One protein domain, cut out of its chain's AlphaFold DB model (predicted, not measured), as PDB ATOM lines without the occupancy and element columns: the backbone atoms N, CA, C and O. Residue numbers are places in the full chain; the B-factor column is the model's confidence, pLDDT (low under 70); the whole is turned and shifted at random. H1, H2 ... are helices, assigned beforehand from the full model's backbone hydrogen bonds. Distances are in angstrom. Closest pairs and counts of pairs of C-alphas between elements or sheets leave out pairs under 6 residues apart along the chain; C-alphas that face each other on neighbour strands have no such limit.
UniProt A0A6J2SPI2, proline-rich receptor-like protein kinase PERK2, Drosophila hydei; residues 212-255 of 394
ATOM      1  N   ASN A 212      -0.604   7.623 -29.736       47.72
ATOM      2  CA  ASN A 212      -1.268   7.706 -28.431       47.72
ATOM      3  C   ASN A 212      -1.494   9.155 -27.971       47.72
ATOM      4  O   ASN A 212      -2.474   9.424 -27.288       47.72
ATOM      5  N   VAL A 213      -0.626  10.088 -28.381       54.16
ATOM      6  CA  VAL A 213      -0.745  11.512 -28.019       54.16
ATOM      7  C   VAL A 213      -1.758  12.216 -28.928       54.16
ATOM      8  O   VAL A 213      -2.586  12.985 -28.448       54.16
ATOM      9  N   SER A 214      -1.792  11.886 -30.228       59.56
ATOM     10  CA  SER A 214      -2.763  12.500 -31.148       59.56
ATOM     11  C   SER A 214      -4.198  12.015 -30.924       59.56
ATOM     12  O   SER A 214      -5.146  12.735 -31.231       59.56
ATOM     13  N   GLN A 215      -4.385  10.797 -30.404       64.75
ATOM     14  CA  GLN A 215      -5.720  10.244 -30.173       64.75
ATOM     15  C   GLN A 215      -6.411  10.896 -28.967       64.75
ATOM     16  O   GLN A 215      -7.603  11.198 -29.051       64.75
ATOM     17  N   SER A 216      -5.678  11.188 -27.884       62.66
ATOM     18  CA  SER A 216      -6.226  11.943 -26.747       62.66
ATOM     19  C   SER A 216      -6.551  13.388 -27.120       62.66
ATOM     20  O   SER A 216      -7.569  13.925 -26.686       62.66
ATOM     21  N   GLU A 217      -5.733  14.007 -27.975       75.50
ATOM     22  CA  GLU A 217      -5.979  15.366 -28.461       75.50
ATOM     23  C   GLU A 217      -7.187  15.426 -29.414       75.50
ATOM     24  O   GLU A 217      -8.041  16.298 -29.238       75.50
ATOM     25  N   CYS A 218      -7.346  14.467 -30.348       74.56
ATOM     26  CA  CYS A 218      -8.537  14.420 -31.220       74.56
ATOM     27  C   CYS A 218      -9.813  14.175 -30.395       74.56
ATOM     28  O   CYS A 218     -10.833  14.819 -30.637       74.56
ATOM     29  N   ALA A 219      -9.758  13.314 -29.369       76.31
ATOM     30  CA  ALA A 219     -10.904  13.050 -28.498       76.31
ATOM     31  C   ALA A 219     -11.351  14.302 -27.724       76.31
ATOM     32  O   ALA A 219     -12.546  14.595 -27.673       76.31
ATOM     33  N   CYS A 220     -10.410  15.080 -27.178       75.38
ATOM     34  CA  CYS A 220     -10.724  16.337 -26.493       75.38
ATOM     35  C   CYS A 220     -11.378  17.362 -27.427       75.38
ATOM     36  O   CYS A 220     -12.367  17.989 -27.048       75.38
ATOM     37  N   VAL A 221     -10.867  17.513 -28.651       81.75
ATOM     38  CA  VAL A 221     -11.427  18.458 -29.627       81.75
ATOM     39  C   VAL A 221     -12.823  18.023 -30.085       81.75
ATOM     40  O   VAL A 221     -13.739  18.845 -30.096       81.75
ATOM     41  N   CYS A 222     -13.032  16.735 -30.376       77.25
ATOM     42  CA  CYS A 222     -14.354  16.210 -30.734       77.25
ATOM     43  C   CYS A 222     -15.380  16.393 -29.604       77.25
ATOM     44  O   CYS A 222     -16.533  16.736 -29.872       77.25
ATOM     45  N   LEU A 223     -14.973  16.214 -28.343       80.12
ATOM     46  CA  LEU A 223     -15.843  16.438 -27.185       80.12
ATOM     47  C   LEU A 223     -16.193  17.920 -26.996       80.12
ATOM     48  O   LEU A 223     -17.339  18.237 -26.676       80.12
ATOM     49  N   LEU A 224     -15.244  18.829 -27.240       81.50
ATOM     50  CA  LEU A 224     -15.490  20.275 -27.235       81.50
ATOM     51  C   LEU A 224     -16.479  20.689 -28.335       81.50
ATOM     52  O   LEU A 224     -17.385  21.477 -28.064       81.50
ATOM     53  N   CYS A 225     -16.364  20.121 -29.538       79.88
ATOM     54  CA  CYS A 225     -17.320  20.357 -30.623       79.88
ATOM     55  C   CYS A 225     -18.730  19.853 -30.269       79.88
ATOM     56  O   CYS A 225     -19.689  20.613 -30.383       79.88
ATOM     57  N   LEU A 226     -18.855  18.628 -29.743       81.00
ATOM     58  CA  LEU A 226     -20.140  18.073 -29.290       81.00
ATOM     59  C   LEU A 226     -20.786  18.917 -28.183       81.00
ATOM     60  O   LEU A 226     -21.999  19.131 -28.188       81.00
ATOM     61  N   ALA A 227     -19.983  19.422 -27.242       77.94
ATOM     62  CA  ALA A 227     -20.469  20.320 -26.202       77.94
ATOM     63  C   ALA A 227     -20.979  21.648 -26.791       77.94
ATOM     64  O   ALA A 227     -22.057  22.105 -26.405       77.94
ATOM     65  N   CYS A 228     -20.262  22.240 -27.753       79.06
ATOM     66  CA  CYS A 228     -20.688  23.457 -28.451       79.06
ATOM     67  C   CYS A 228     -21.989  23.262 -29.250       79.06
ATOM     68  O   CYS A 228     -22.861  24.136 -29.201       79.06
ATOM     69  N   ASP A 229     -22.168  22.118 -29.912       77.56
ATOM     70  CA  ASP A 229     -23.399  21.805 -30.651       77.56
ATOM     71  C   ASP A 229     -24.592  21.593 -29.707       77.56
ATOM     72  O   ASP A 229     -25.693  22.087 -29.959       77.56
ATOM     73  N   LEU A 230     -24.391  20.919 -28.572       78.44
ATOM     74  CA  LEU A 230     -25.436  20.732 -27.553       78.44
ATOM     75  C   LEU A 230     -25.866  22.056 -26.906       78.44
ATOM     76  O   LEU A 230     -27.046  22.238 -26.588       78.44
ATOM     77  N   ILE A 231     -24.919  22.977 -26.715       80.81
ATOM     78  CA  ILE A 231     -25.174  24.331 -26.208       80.81
ATOM     79  C   ILE A 231     -25.943  25.157 -27.250       80.81
ATOM     80  O   ILE A 231     -26.918  25.822 -26.895       80.81
ATOM     81  N   SER A 232     -25.556  25.071 -28.525       82.69
ATOM     82  CA  SER A 232     -26.186  25.823 -29.622       82.69
ATOM     83  C   SER A 232     -27.619  25.362 -29.912       82.69
ATOM     84  O   SER A 232     -28.468  26.183 -30.248       82.69
ATOM     85  N   ASN A 233     -27.932  24.081 -29.693       84.31
ATOM     86  CA  ASN A 233     -29.268  23.511 -29.917       84.31
ATOM     87  C   ASN A 233     -30.262  23.716 -28.751       84.31
ATOM     88  O   ASN A 233     -31.327  23.098 -28.725       84.31
ATOM     89  N   GLY A 234     -29.946  24.556 -27.758       81.62
ATOM     90  CA  GLY A 234     -30.899  24.937 -26.706       81.62
ATOM     91  C   GLY A 234     -31.164  23.871 -25.630       81.62
ATOM     92  O   GLY A 234     -31.999  24.081 -24.750       81.62
ATOM     93  N   PHE A 235     -30.418  22.761 -25.606       77.44
ATOM     94  CA  PHE A 235     -30.535  21.706 -24.584       77.44
ATOM     95  C   PHE A 235     -29.762  22.028 -23.292       77.44
ATOM     96  O   PHE A 235     -29.143  21.158 -22.675       77.44
ATOM     97  N   PHE A 236     -29.816  23.280 -22.838       74.44
ATOM     98  CA  PHE A 236     -28.962  23.802 -21.766       74.44
ATOM     99  C   PHE A 236     -29.079  23.021 -20.445       74.44
ATOM    100  O   PHE A 236     -28.070  22.727 -19.812       74.44
ATOM    101  N   GLN A 237     -30.290  22.630 -20.033       75.62
ATOM    102  CA  GLN A 237     -30.478  21.950 -18.744       75.62
ATOM    103  C   GLN A 237     -29.975  20.499 -18.737       75.62
ATOM    104  O   GLN A 237     -29.418  20.045 -17.740       75.62
ATOM    105  N   LYS A 238     -30.143  19.775 -19.849       77.38
ATOM    106  CA  LYS A 238     -29.678  18.382 -19.974       77.38
ATOM    107  C   LYS A 238     -28.177  18.319 -20.275       77.38
ATOM    108  O   LYS A 238     -27.499  17.424 -19.781       77.38
ATOM    109  N   SER A 239     -27.658  19.307 -21.007       82.06
ATOM    110  CA  SER A 239     -26.239  19.418 -21.359       82.06
ATOM    111  C   SER A 239     -25.345  19.630 -20.133       82.06
ATOM    112  O   SER A 239     -24.302  18.995 -20.027       82.06
ATOM    113  N   VAL A 240     -25.778  20.421 -19.142       84.69
ATOM    114  CA  VAL A 240     -24.991  20.640 -17.910       84.69
ATOM    115  C   VAL A 240     -24.842  19.356 -17.087       84.69
ATOM    116  O   VAL A 240     -23.754  19.072 -16.592       84.69
ATOM    117  N   VAL A 241     -25.904  18.553 -16.967       84.06
ATOM    118  CA  VAL A 241     -25.845  17.265 -16.251       84.06
ATOM    119  C   VAL A 241     -24.945  16.277 -16.992       84.06
ATOM    120  O   VAL A 241     -24.148  15.587 -16.359       84.06
ATOM    121  N   LEU A 242     -25.024  16.247 -18.326       84.81
ATOM    122  CA  LEU A 242     -24.178  15.393 -19.155       84.81
ATOM    123  C   LEU A 242     -22.696  15.791 -19.044       84.81
ATOM    124  O   LEU A 242     -21.854  14.932 -18.803       84.81
ATOM    125  N   LEU A 243     -22.380  17.088 -19.139       84.12
ATOM    126  CA  LEU A 243     -21.021  17.618 -18.973       84.12
ATOM    127  C   LEU A 243     -20.444  17.300 -17.592       84.12
ATOM    128  O   LEU A 243     -19.272  16.943 -17.486       84.12
ATOM    129  N   LEU A 244     -21.261  17.387 -16.540       85.31
ATOM    130  CA  LEU A 244     -20.832  17.061 -15.182       85.31
ATOM    131  C   LEU A 244     -20.557  15.558 -15.023       85.31
ATOM    132  O   LEU A 244     -19.537  15.187 -14.446       85.31
ATOM    133  N   PHE A 245     -21.408  14.698 -15.590       83.69
ATOM    134  CA  PHE A 245     -21.180  13.248 -15.611       83.69
ATOM    135  C   PHE A 245     -19.921  12.866 -16.395       83.69
ATOM    136  O   PHE A 245     -19.129  12.054 -15.920       83.69
ATOM    137  N   PHE A 246     -19.702  13.470 -17.566       83.75
ATOM    138  CA  PHE A 246     -18.505  13.215 -18.366       83.75
ATOM    139  C   PHE A 246     -17.235  13.730 -17.688       83.75
ATOM    140  O   PHE A 246     -16.240  13.013 -17.671       83.75
ATOM    141  N   GLY A 247     -17.271  14.918 -17.077       87.06
ATOM    142  CA  GLY A 247     -16.149  15.441 -16.297       87.06
ATOM    143  C   GLY A 247     -15.779  14.520 -15.133       87.06
ATOM    144  O   GLY A 247     -14.603  14.214 -14.942       87.06
ATOM    145  N   LEU A 248     -16.778  14.002 -14.411       87.75
ATOM    146  CA  LEU A 248     -16.567  13.048 -13.319       87.75
ATOM    147  C   LEU A 248     -15.980  11.719 -13.826       87.75
ATOM    148  O   LEU A 248     -15.032  11.199 -13.243       87.75
ATOM    149  N   ALA A 249     -16.502  11.191 -14.937       82.25
ATOM    150  CA  ALA A 249     -15.987   9.971 -15.553       82.25
ATOM    151  C   ALA A 249     -14.542  10.140 -16.047       82.25
ATOM    152  O   ALA A 249     -13.729   9.227 -15.897       82.25
ATOM    153  N   LEU A 250     -14.190  11.306 -16.598       84.19
ATOM    154  CA  LEU A 250     -12.822  11.587 -17.030       84.19
ATOM    155  C   LEU A 250     -11.864  11.628 -15.834       84.19
ATOM    156  O   LEU A 250     -10.791  11.032 -15.895       84.19
ATOM    157  N   GLN A 251     -12.267  12.266 -14.731       80.19
ATOM    158  CA  GLN A 251     -11.447  12.312 -13.518       80.19
ATOM    159  C   GLN A 251     -11.235  10.928 -12.904       80.19
ATOM    160  O   GLN A 251     -10.113  10.606 -12.520       80.19
ATOM    161  N   LEU A 252     -12.266  10.080 -12.876       76.25
ATOM    162  CA  LEU A 252     -12.129   8.703 -12.393       76.25
ATOM    163  C   LEU A 252     -11.145   7.885 -13.245       76.25
ATOM    164  O   LEU A 252     -10.334   7.146 -12.693       76.25
ATOM    165  N   ASN A 253     -11.154   8.063 -14.570       74.31
ATOM    166  CA  ASN A 253     -10.217   7.372 -15.460       74.31
ATOM    167  C   ASN A 253      -8.767   7.862 -15.301       74.31
ATOM    168  O   ASN A 253      -7.848   7.048 -15.338       74.31
ATOM    169  N   VAL A 254      -8.545   9.167 -15.092       74.06
ATOM    170  CA  VAL A 254      -7.194   9.713 -14.852       74.06
ATOM    171  C   VAL A 254      -6.624   9.194 -13.531       74.06
ATOM    172  O   VAL A 254      -5.481   8.745 -13.498       74.06
ATOM    173  N   VAL A 255      -7.431   9.169 -12.465       66.88
ATOM    174  CA  VAL A 255      -7.009   8.623 -11.163       66.88
ATOM    175  C   VAL A 255      -6.691   7.128 -11.270       66.88
ATOM    176  O   VAL A 255      -5.720   6.658 -10.684       66.88
TER     177      VAL A 255
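This is residues 212 to 255 of the 394 residues of the protein "proline-rich receptor-like protein kinase PERK2" of Drosophila hydei (UniProt A0A6J2SPI2). The printed part is a helical hairpin shaped like a narrow V: the long helix H1 runs out, the chain turns through a tight link, and H2 folds back beside it, with the two coming close near the link and spreading toward their free ends. It has 44 residues with two named helices, H1 then H2, and no named strand; the class is all helix. The whole is loose, with a radius of gyration of the C-alphas of 11.8 A, and flat, spanning 34 by 21 by 5 A.

Find C-alpha 212 at (-1.268, 7.706, -28.431); from there H1, residues 212 to 232, runs 30.8 A to C-alpha 232 at (-26.186, 25.823, -29.622). H2, residues 236 to 255, runs 28.7 A and ends at C-alpha 255, at (-7.009, 8.623, -11.163).

Look at residues 227 to 231 of H1 and 236 to 243 of H2, with which alone the helices touch; the closest C-alphas, of Leu 230 and Ser 239, are 6.4 A apart. The two run opposite ways at a shallow tilt of 17 degrees. Of the O i to N i+4 pairs, 16 of 17 in H1 and 15 of 16 in H2 are within hydrogen-bond range.

The two farthest C-alphas, of Asn 212 and Gly 234, are 34.3 A apart. The printed part has no cut. Residues 212 to 222 and 247 to 255 stand free, as do residues 232 to 237. The mean pLDDT of the printed part is 77.4; residues 212 to 216 and residue 255 are under 70.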